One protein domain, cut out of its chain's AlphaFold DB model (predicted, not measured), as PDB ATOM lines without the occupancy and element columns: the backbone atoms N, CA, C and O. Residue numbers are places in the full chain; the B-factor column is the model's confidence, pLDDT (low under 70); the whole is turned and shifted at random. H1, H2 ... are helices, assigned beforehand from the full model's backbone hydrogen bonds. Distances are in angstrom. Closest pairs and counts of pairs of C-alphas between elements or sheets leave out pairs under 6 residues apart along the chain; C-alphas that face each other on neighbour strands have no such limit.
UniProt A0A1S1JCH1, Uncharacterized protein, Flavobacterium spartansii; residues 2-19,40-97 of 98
ATOM      1  N   LYS A   2     -79.950 -53.907  -8.540       54.41
ATOM      2  CA  LYS A   2     -79.717 -52.633  -9.264       54.41
ATOM      3  C   LYS A   2     -79.759 -51.381  -8.366       54.41
ATOM      4  O   LYS A   2     -79.034 -50.437  -8.643       54.41
ATOM      5  N   GLU A   3     -80.555 -51.408  -7.293       59.25
ATOM      6  CA  GLU A   3     -80.704 -50.306  -6.320       59.25
ATOM      7  C   GLU A   3     -79.362 -49.891  -5.687       59.25
ATOM      8  O   GLU A   3     -79.041 -48.711  -5.602       59.25
ATOM      9  N   ASP A   4     -78.546 -50.879  -5.313       73.94
ATOM     10  CA  ASP A   4     -77.281 -50.683  -4.596       73.94
ATOM     11  C   ASP A   4     -76.211 -50.002  -5.468       73.94
ATOM     12  O   ASP A   4     -75.547 -49.057  -5.046       73.94
ATOM     13  N   ARG A   5     -76.124 -50.381  -6.750       79.00
ATOM     14  CA  ARG A   5     -75.165 -49.785  -7.691       79.00
ATOM     15  C   ARG A   5     -75.480 -48.320  -7.999       79.00
ATOM     16  O   ARG A   5     -74.572 -47.496  -8.074       79.00
ATOM     17  N   THR A   6     -76.759 -47.978  -8.151       84.50
ATOM     18  CA  THR A   6     -77.191 -46.590  -8.388       84.50
ATOM     19  C   THR A   6     -76.843 -45.691  -7.199       84.50
ATOM     20  O   THR A   6     -76.399 -44.557  -7.388       84.50
ATOM     21  N   VAL A   7     -76.979 -46.208  -5.973       85.19
ATOM     22  CA  VAL A   7     -76.591 -45.496  -4.747       85.19
ATOM     23  C   VAL A   7     -75.080 -45.261  -4.698       85.19
ATOM     24  O   VAL A   7     -74.655 -44.146  -4.395       85.19
ATOM     25  N   GLN A   8     -74.265 -46.261  -5.037       83.25
ATOM     26  CA  GLN A   8     -72.803 -46.134  -5.043       83.25
ATOM     27  C   GLN A   8     -72.309 -45.139  -6.106       83.25
ATOM     28  O   GLN A   8     -71.538 -44.237  -5.784       83.25
ATOM     29  N   ILE A   9     -72.844 -45.197  -7.333       85.62
ATOM     30  CA  ILE A   9     -72.539 -44.223  -8.400       85.62
ATOM     31  C   ILE A   9     -72.887 -42.795  -7.961       85.62
ATOM     32  O   ILE A   9     -72.109 -41.866  -8.167       85.62
ATOM     33  N   THR A  10     -74.043 -42.612  -7.321       86.56
ATOM     34  CA  THR A  10     -74.484 -41.290  -6.851       86.56
ATOM     35  C   THR A  10     -73.570 -40.749  -5.747       86.56
ATOM     36  O   THR A  10     -73.272 -39.555  -5.726       86.56
ATOM     37  N   LYS A  11     -73.086 -41.609  -4.841       84.75
ATOM     38  CA  LYS A  11     -72.105 -41.220  -3.815       84.75
ATOM     39  C   LYS A  11     -70.786 -40.762  -4.436       84.75
ATOM     40  O   LYS A  11     -70.305 -39.694  -4.071       84.75
ATOM     41  N   PHE A  12     -70.262 -41.499  -5.412       85.38
ATOM     42  CA  PHE A  12     -69.031 -41.121  -6.107       85.38
ATOM     43  C   PHE A  12     -69.159 -39.805  -6.872       85.38
ATOM     44  O   PHE A  12     -68.305 -38.940  -6.731       85.38
ATOM     45  N   LEU A  13     -70.255 -39.581  -7.604       85.00
ATOM     46  CA  LEU A  13     -70.478 -38.303  -8.297       85.00
ATOM     47  C   LEU A  13     -70.572 -37.113  -7.322       85.00
ATOM     48  O   LEU A  13     -70.071 -36.023  -7.608       85.00
ATOM     49  N   ASN A  14     -71.168 -37.318  -6.144       84.94
ATOM     50  CA  ASN A  14     -71.197 -36.301  -5.091       84.94
ATOM     51  C   ASN A  14     -69.809 -36.041  -4.484       84.94
ATOM     52  O   ASN A  14     -69.524 -34.912  -4.100       84.94
ATOM     53  N   LEU A  15     -68.945 -37.052  -4.402       81.88
ATOM     54  CA  LEU A  15     -67.565 -36.898  -3.939       81.88
ATOM     55  C   LEU A  15     -66.719 -36.144  -4.980       81.88
ATOM     56  O   LEU A  15     -66.125 -35.117  -4.654       81.88
ATOM     57  N   VAL A  16     -66.790 -36.562  -6.253       80.31
ATOM     58  CA  VAL A  16     -66.122 -35.920  -7.404       80.31
ATOM     59  C   VAL A  16     -66.466 -34.433  -7.528       80.31
ATOM     60  O   VAL A  16     -65.609 -33.621  -7.849       80.31
ATOM     61  N   SER A  17     -67.722 -34.066  -7.274       77.81
ATOM     62  CA  SER A  17     -68.187 -32.679  -7.406       77.81
ATOM     63  C   SER A  17     -67.839 -31.768  -6.224       77.81
ATOM     64  O   SER A  17     -67.920 -30.549  -6.365       77.81
ATOM     65  N   ARG A  18     -67.479 -32.325  -5.059       73.19
ATOM     66  CA  ARG A  18     -67.211 -31.556  -3.829       73.19
ATOM     67  C   ARG A  18     -65.733 -31.334  -3.545       73.19
ATOM     68  O   ARG A  18     -65.400 -30.379  -2.851       73.19
ATOM     69  N   MET A  19     -64.873 -32.221  -4.023       68.62
ATOM     70  CA  MET A  19     -63.438 -32.160  -3.778       68.62
ATOM     71  C   MET A  19     -62.717 -31.580  -4.994       68.62
ATOM     72  O   MET A  19     -63.002 -31.914  -6.145       68.62
ATOM     73  N   ILE A  40     -44.348 -30.792 -11.480       74.06
ATOM     74  CA  ILE A  40     -44.199 -32.178 -11.914       74.06
ATOM     75  C   ILE A  40     -45.056 -32.358 -13.169       74.06
ATOM     76  O   ILE A  40     -46.171 -31.837 -13.233       74.06
ATOM     77  N   ALA A  41     -44.536 -33.038 -14.191       77.50
ATOM     78  CA  ALA A  41     -45.190 -33.118 -15.494       77.50
ATOM     79  C   ALA A  41     -46.382 -34.088 -15.508       77.50
ATOM     80  O   ALA A  41     -47.261 -33.959 -16.361       77.50
ATOM     81  N   SER A  42     -46.437 -35.060 -14.587       81.25
ATOM     82  CA  SER A  42     -47.552 -36.013 -14.481       81.25
ATOM     83  C   SER A  42     -47.671 -36.680 -13.103       81.25
ATOM     84  O   SER A  42     -46.695 -36.780 -12.366       81.25
ATOM     85  N   TYR A  43     -48.838 -37.253 -12.792       80.50
ATOM     86  CA  TYR A  43     -49.033 -38.081 -11.589       80.50
ATOM     87  C   TYR A  43     -48.133 -39.320 -11.541       80.50
ATOM     88  O   TYR A  43     -47.726 -39.747 -10.466       80.50
ATOM     89  N   ASN A  44     -47.761 -39.872 -12.697       83.25
ATOM     90  CA  ASN A  44     -46.800 -40.974 -12.765       83.25
ATOM     91  C   ASN A  44     -45.405 -40.536 -12.310       83.25
ATOM     92  O   ASN A  44     -44.713 -41.278 -11.613       83.25
ATOM     93  N   GLU A  45     -44.995 -39.326 -12.683       85.44
ATOM     94  CA  GLU A  45     -43.734 -38.737 -12.238       85.44
ATOM     95  C   GLU A  45     -43.784 -38.362 -10.749       85.44
ATOM     96  O   GLU A  45     -42.822 -38.624 -10.029       85.44
ATOM     97  N   LEU A  46     -44.925 -37.863 -10.254       86.38
ATOM     98  CA  LEU A  46     -45.153 -37.636  -8.821       86.38
ATOM     99  C   LEU A  46     -45.008 -38.946  -8.034       86.38
ATOM    100  O   LEU A  46     -44.196 -39.028  -7.115       86.38
ATOM    101  N   ASN A  47     -45.706 -40.001  -8.454       87.25
ATOM    102  CA  ASN A  47     -45.625 -41.320  -7.826       87.25
ATOM    103  C   ASN A  47     -44.212 -41.906  -7.885       87.25
ATOM    104  O   ASN A  47     -43.754 -42.515  -6.917       87.25
ATOM    105  N   SER A  48     -43.498 -41.709  -8.995       90.50
ATOM    106  CA  SER A  48     -42.102 -42.141  -9.131       90.50
ATOM    107  C   SER A  48     -41.188 -41.382  -8.169       90.50
ATOM    108  O   SER A  48     -40.315 -41.986  -7.550       90.50
ATOM    109  N   THR A  49     -41.422 -40.081  -7.993       90.62
ATOM    110  CA  THR A  49     -40.679 -39.224  -7.059       90.62
ATOM    111  C   THR A  49     -40.896 -39.674  -5.617       90.62
ATOM    112  O   THR A  49     -39.925 -39.936  -4.911       90.62
ATOM    113  N   ILE A  50     -42.154 -39.864  -5.207       90.31
ATOM    114  CA  ILE A  50     -42.513 -40.379  -3.875       90.31
ATOM    115  C   ILE A  50     -41.884 -41.760  -3.651       90.31
ATOM    116  O   ILE A  50     -41.261 -42.007  -2.620       90.31
ATOM    117  N   SER A  51     -41.977 -42.653  -4.640       92.38
ATOM    118  CA  SER A  51     -41.402 -44.002  -4.558       92.38
ATOM    119  C   SER A  51     -39.879 -43.982  -4.420       92.38
ATOM    120  O   SER A  51     -39.323 -44.786  -3.669       92.38
ATOM    121  N   SER A  52     -39.197 -43.076  -5.126       92.75
ATOM    122  CA  SER A  52     -37.755 -42.866  -4.981       92.75
ATOM    123  C   SER A  52     -37.400 -42.332  -3.597       92.75
ATOM    124  O   SER A  52     -36.513 -42.901  -2.971       92.75
ATOM    125  N   LEU A  53     -38.119 -41.324  -3.086       92.31
ATOM    126  CA  LEU A  53     -37.909 -40.789  -1.732       92.31
ATOM    127  C   LEU A  53     -38.028 -41.896  -0.676       92.31
ATOM    128  O   LEU A  53     -37.110 -42.104   0.113       92.31
ATOM    129  N   LEU A  54     -39.113 -42.674  -0.718       93.44
ATOM    130  CA  LEU A  54     -39.331 -43.785   0.213       93.44
ATOM    131  C   LEU A  54     -38.261 -44.873   0.076       93.44
ATOM    132  O   LEU A  54     -37.776 -45.397   1.080       93.44
ATOM    133  N   ARG A  55     -37.856 -45.208  -1.156       93.62
ATOM    134  CA  ARG A  55     -36.774 -46.171  -1.402       93.62
ATOM    135  C   ARG A  55     -35.463 -45.693  -0.785       93.62
ATOM    136  O   ARG A  55     -34.794 -46.504  -0.148       93.62
ATOM    137  N   THR A  56     -35.123 -44.417  -0.947       91.12
ATOM    138  CA  THR A  56     -33.940 -43.811  -0.332       91.12
ATOM    139  C   THR A  56     -34.022 -43.906   1.186       91.12
ATOM    140  O   THR A  56     -33.102 -44.449   1.780       91.12
ATOM    141  N   CYS A  57     -35.141 -43.521   1.811       90.50
ATOM    142  CA  CYS A  57     -35.320 -43.666   3.261       90.50
ATOM    143  C   CYS A  57     -35.093 -45.107   3.736       90.50
ATOM    144  O   CYS A  57     -34.375 -45.339   4.704       90.50
ATOM    145  N   ILE A  58     -35.665 -46.093   3.036       90.31
ATOM    146  CA  ILE A  58     -35.505 -47.515   3.372       90.31
ATOM    147  C   ILE A  58     -34.049 -47.966   3.215       90.31
ATOM    148  O   ILE A  58     -33.566 -48.760   4.020       90.31
ATOM    149  N   GLN A  59     -33.356 -47.516   2.170       90.06
ATOM    150  CA  GLN A  59     -31.949 -47.851   1.948       90.06
ATOM    151  C   GLN A  59     -31.062 -47.234   3.028       90.06
ATOM    152  O   GLN A  59     -30.246 -47.948   3.604       90.06
ATOM    153  N   THR A  60     -31.280 -45.965   3.369       88.44
ATOM    154  CA  THR A  60     -30.560 -45.281   4.445       88.44
ATOM    155  C   THR A  60     -30.800 -45.963   5.792       88.44
ATOM    156  O   THR A  60     -29.842 -46.259   6.489       88.44
ATOM    157  N   LEU A  61     -32.043 -46.345   6.121       86.62
ATOM    158  CA  LEU A  61     -32.363 -47.087   7.355       86.62
ATOM    159  C   LEU A  61     -31.694 -48.468   7.446       86.62
ATOM    160  O   LEU A  61     -31.514 -48.993   8.541       86.62
ATOM    161  N   LYS A  62     -31.390 -49.092   6.303       86.75
ATOM    162  CA  LYS A  62     -30.678 -50.379   6.237       86.75
ATOM    163  C   LYS A  62     -29.158 -50.220   6.287       86.75
ATOM    164  O   LYS A  62     -28.471 -51.219   6.485       86.75
ATOM    165  N   SER A  63     -28.664 -49.013   6.036       81.56
ATOM    166  CA  SER A  63     -27.244 -48.672   6.070       81.56
ATOM    167  C   SER A  63     -26.832 -48.372   7.512       81.56
ATOM    168  O   SER A  63     -27.683 -48.049   8.343       81.56
ATOM    169  N   ASP A  64     -25.545 -48.500   7.831       75.19
ATOM    170  CA  ASP A  64     -25.067 -48.152   9.171       75.19
ATOM    171  C   ASP A  64     -25.263 -46.633   9.387       75.19
ATOM    172  O   ASP A  64     -24.893 -45.852   8.504       75.19
ATOM    173  N   PRO A  65     -25.835 -46.162  10.515       66.56
ATOM    174  CA  PRO A  65     -26.147 -44.742  10.719       66.56
ATOM    175  C   PRO A  65     -24.918 -43.823  10.675       66.56
ATOM    176  O   PRO A  65     -25.054 -42.611  10.541       66.56
ATOM    177  N   SER A  66     -23.720 -44.393  10.813       67.69
ATOM    178  CA  SER A  66     -22.430 -43.709  10.711       67.69
ATOM    179  C   SER A  66     -22.003 -43.395   9.271       67.69
ATOM    180  O   SER A  66     -21.055 -42.634   9.087       67.69
ATOM    181  N   GLU A  67     -22.666 -43.963   8.259       70.38
ATOM    182  CA  GLU A  67     -22.280 -43.824   6.848       70.38
ATOM    183  C   GLU A  67     -23.095 -42.768   6.083       70.38
ATOM    184  O   GLU A  67     -22.801 -42.495   4.917       70.38
ATOM    185  N   THR A  68     -24.113 -42.155   6.702       69.38
ATOM    186  CA  THR A  68     -25.010 -41.227   5.997       69.38
ATOM    187  C   THR A  68     -25.380 -40.000   6.829       69.38
ATOM    188  O   THR A  68     -26.060 -40.124   7.842       69.38
ATOM    189  N   ASP A  69     -25.069 -38.803   6.324       76.25
ATOM    190  CA  ASP A  69     -25.517 -37.514   6.892       76.25
ATOM    191  C   ASP A  69     -26.978 -37.163   6.528       76.25
ATOM    192  O   ASP A  69     -27.412 -36.014   6.614       76.25
ATOM    193  N   ILE A  70     -27.747 -38.139   6.044       79.56
ATOM    194  CA  ILE A  70     -29.107 -37.917   5.559       79.56
ATOM    195  C   ILE A  70     -30.070 -37.952   6.742       79.56
ATOM    196  O   ILE A  70     -30.288 -39.001   7.346       79.56
ATOM    197  N   ASP A  71     -30.722 -36.822   7.011       84.06
ATOM    198  CA  ASP A  71     -31.840 -36.768   7.950       84.06
ATOM    199  C   ASP A  71     -33.090 -37.414   7.325       84.06
ATOM    200  O   ASP A  71     -33.833 -36.809   6.544       84.06
ATOM    201  N   ILE A  72     -33.295 -38.689   7.658       86.81
ATOM    202  CA  ILE A  72     -34.396 -39.520   7.157       86.81
ATOM    203  C   ILE A  72     -35.759 -38.934   7.549       86.81
ATOM    204  O   ILE A  72     -36.724 -39.094   6.800       86.81
ATOM    205  N   ILE A  73     -35.844 -38.245   8.692       85.25
ATOM    206  CA  ILE A  73     -37.098 -37.668   9.189       85.25
ATOM    207  C   ILE A  73     -37.576 -36.585   8.221       85.25
ATOM    208  O   ILE A  73     -38.727 -36.627   7.786       85.25
ATOM    209  N   ASN A  74     -36.674 -35.704   7.781       84.94
ATOM    210  CA  ASN A  74     -37.007 -34.644   6.826       84.94
ATOM    211  C   ASN A  74     -37.440 -35.208   5.463       84.94
ATOM    212  O   ASN A  74     -38.394 -34.717   4.861       84.94
ATOM    213  N   LEU A  75     -36.781 -36.264   4.965       88.06
ATOM    214  CA  LEU A  75     -37.196 -36.910   3.711       88.06
ATOM    215  C   LEU A  75     -38.586 -37.551   3.811       88.06
ATOM    216  O   LEU A  75     -39.362 -37.478   2.857       88.06
ATOM    217  N   LEU A  76     -38.891 -38.197   4.939       88.44
ATOM    218  CA  LEU A  76     -40.206 -38.794   5.170       88.44
ATOM    219  C   LEU A  76     -41.292 -37.724   5.261       88.44
ATOM    220  O   LEU A  76     -42.369 -37.918   4.703       88.44
ATOM    221  N   GLU A  77     -41.006 -36.591   5.896       85.12
ATOM    222  CA  GLU A  77     -41.945 -35.476   5.975       85.12
ATOM    223  C   GLU A  77     -42.268 -34.906   4.586       85.12
ATOM    224  O   GLU A  77     -43.439 -34.736   4.248       85.12
ATOM    225  N   ILE A  78     -41.258 -34.729   3.728       85.25
ATOM    226  CA  ILE A  78     -41.460 -34.321   2.328       85.25
ATOM    227  C   ILE A  78     -42.283 -35.367   1.567       85.25
ATOM    228  O   ILE A  78     -43.205 -35.014   0.833       85.25
ATOM    229  N   ALA A  79     -41.980 -36.659   1.735       87.44
ATOM    230  CA  ALA A  79     -42.735 -37.723   1.080       87.44
ATOM    231  C   ALA A  79     -44.213 -37.700   1.493       87.44
ATOM    232  O   ALA A  79     -45.075 -37.830   0.629       87.44
ATOM    233  N   VAL A  80     -44.506 -37.480   2.780       83.75
ATOM    234  CA  VAL A  80     -45.875 -37.364   3.304       83.75
ATOM    235  C   VAL A  80     -46.596 -36.150   2.727       83.75
ATOM    236  O   VAL A  80     -47.737 -36.281   2.298       83.75
ATOM    237  N   GLN A  81     -45.939 -34.992   2.655       80.62
ATOM    238  CA  GLN A  81     -46.535 -33.782   2.077       80.62
ATOM    239  C   GLN A  81     -46.835 -33.922   0.576       80.62
ATOM    240  O   GLN A  81     -47.745 -33.275   0.068       80.62
ATOM    241  N   LEU A  82     -46.081 -34.760  -0.140       82.38
ATOM    242  CA  LEU A  82     -46.295 -35.025  -1.564       82.38
ATOM    243  C   LEU A  82     -47.359 -36.097  -1.837       82.38
ATOM    244  O   LEU A  82     -47.764 -36.245  -2.993       82.38
ATOM    245  N   LEU A  83     -47.792 -36.867  -0.829       82.62
ATOM    246  CA  LEU A  83     -48.756 -37.947  -1.032       82.62
ATOM    247  C   LEU A  83     -50.115 -37.387  -1.481       82.62
ATOM    248  O   LEU A  83     -50.721 -36.596  -0.755       82.62
ATOM    249  N   PRO A  84     -50.639 -37.839  -2.636       78.94
ATOM    250  CA  PRO A  84     -51.912 -37.372  -3.168       78.94
ATOM    251  C   PRO A  84     -53.077 -38.070  -2.440       78.94
ATOM    252  O   PRO A  84     -53.704 -38.990  -2.966       78.94
ATOM    253  N   SER A  85     -53.298 -37.706  -1.172       76.88
ATOM    254  CA  SER A  85     -54.211 -38.413  -0.257       76.88
ATOM    255  C   SER A  85     -55.664 -38.372  -0.737       76.88
ATOM    256  O   SER A  85     -56.334 -39.404  -0.750       76.88
ATOM    257  N   ASP A  86     -56.115 -37.212  -1.217       75.50
ATOM    258  CA  ASP A  86     -57.465 -37.031  -1.762       75.50
ATOM    259  C   ASP A  86     -57.668 -37.864  -3.038       75.50
ATOM    260  O   ASP A  86     -58.726 -38.450  -3.268       75.50
ATOM    261  N   GLU A  87     -56.644 -37.951  -3.890       79.00
ATOM    262  CA  GLU A  87     -56.686 -38.754  -5.110       79.00
ATOM    263  C   GLU A  87     -56.693 -40.256  -4.806       79.00
ATOM    264  O   GLU A  87     -57.328 -41.022  -5.531       79.00
ATOM    265  N   ILE A  88     -56.010 -40.689  -3.743       80.88
ATOM    266  CA  ILE A  88     -56.045 -42.081  -3.280       80.88
ATOM    267  C   ILE A  88     -57.449 -42.428  -2.759       80.88
ATOM    268  O   ILE A  88     -57.993 -43.460  -3.151       80.88
ATOM    269  N   GLU A  89     -58.078 -41.555  -1.965       82.06
ATOM    270  CA  GLU A  89     -59.464 -41.744  -1.502       82.06
ATOM    271  C   GLU A  89     -60.451 -41.824  -2.680       82.06
ATOM    272  O   GLU A  89     -61.332 -42.688  -2.714       82.06
ATOM    273  N   LEU A  90     -60.269 -40.977  -3.699       82.31
ATOM    274  CA  LEU A  90     -61.070 -41.025  -4.923       82.31
ATOM    275  C   LEU A  90     -60.964 -42.377  -5.637       82.31
ATOM    276  O   LEU A  90     -61.972 -42.905  -6.116       82.31
ATOM    277  N   LEU A  91     -59.749 -42.921  -5.750       82.31
ATOM    278  CA  LEU A  91     -59.511 -44.210  -6.396       82.31
ATOM    279  C   LEU A  91     -60.169 -45.361  -5.623       82.31
ATOM    280  O   LEU A  91     -60.740 -46.255  -6.250       82.31
ATOM    281  N   ASP A  92     -60.164 -45.312  -4.291       85.12
ATOM    282  CA  ASP A  92     -60.853 -46.298  -3.454       85.12
ATOM    283  C   ASP A  92     -62.374 -46.259  -3.653       85.12
ATOM    284  O   ASP A  92     -63.016 -47.308  -3.761       85.12
ATOM    285  N   GLU A  93     -62.970 -45.068  -3.749       83.62
ATOM    286  CA  GLU A  93     -64.399 -44.920  -4.050       83.62
ATOM    287  C   GLU A  93     -64.746 -45.373  -5.474       83.62
ATOM    288  O   GLU A  93     -65.781 -46.011  -5.685       83.62
ATOM    289  N   LEU A  94     -63.873 -45.112  -6.451       84.44
ATOM    290  CA  LEU A  94     -64.044 -45.597  -7.822       84.44
ATOM    291  C   LEU A  94     -64.034 -47.132  -7.879       84.44
ATOM    292  O   LEU A  94     -64.884 -47.734  -8.538       84.44
ATOM    293  N   ASN A  95     -63.102 -47.770  -7.167       85.88
ATOM    294  CA  ASN A  95     -62.959 -49.225  -7.132       85.88
ATOM    295  C   ASN A  95     -64.186 -49.935  -6.531       85.88
ATOM    296  O   ASN A  95     -64.431 -51.095  -6.834       85.88
ATOM    297  N   LYS A  96     -64.992 -49.246  -5.712       83.06
ATOM    298  CA  LYS A  96     -66.248 -49.800  -5.172       83.06
ATOM    299  C   LYS A  96     -67.355 -49.913  -6.230       83.06
ATOM    300  O   LYS A  96     -68.288 -50.682  -6.030       83.06
ATOM    301  N   ILE A  97     -67.273 -49.159  -7.330       83.44
ATOM    302  CA  ILE A  97     -68.336 -49.037  -8.350       83.44
ATOM    303  C   ILE A  97     -68.056 -49.851  -9.622       83.44
ATOM    304  O   ILE A  97     -69.002 -50.226 -10.341       83.44
TER     305      ILE A  97
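What this domain is: This is residues 2 to 19 and 40 to 97 of the 98 residues of an uncharacterized protein of Flavobacterium spartansii (UniProt A0A1S1JCH1). A long rod is made of two helix pairs end to end: H1 and H4, loosely side by side, and the hairpin of H2 and H3, where residues 62 to 67, of which 62 belongs to H2, stick out at one end. The printed part has 76 residues with four named helices, H1 to H4 in order, all helix and extended, with a radius of gyration of the C-alphas of 18.4 A and spans of 61 by 24 by 17 A.

Where its parts are: H1, residues 2 to 18, is 25.1 A long from C-alpha 2 at (-79.717, -52.633, -9.264). H2, residues 43 to 62, is 28.4 A long. H3 is residues 72 to 82. H4, residues 85 to 95, ends with C-alpha 95 at (-62.959, -49.225, -7.132).

How they stand to each other: H1 touches H4 with residues 12 to 16 alone, at a shallow tilt of 19 degrees, opposite ways; the closest C-alphas, of Phe 12 and Glu 93, are 6.3 A apart. H2 and H3, a hairpin, touch at a shallow tilt of 17 degrees, opposite ways; the closest C-alphas, of Ile 50 and Ala 79, are 5.6 A apart. H3 and H4 are apart. In H1, H2, H3 and H4 every O i to N i+4 pair is within hydrogen-bond range.

The domain as a whole: Residues 20 to 39 are not printed; C-alphas 19 and 40 are 20.9 A apart. No link printed whole is long. Residues 2 to 3, 19, 65 to 66 and 68 have pLDDT under 70.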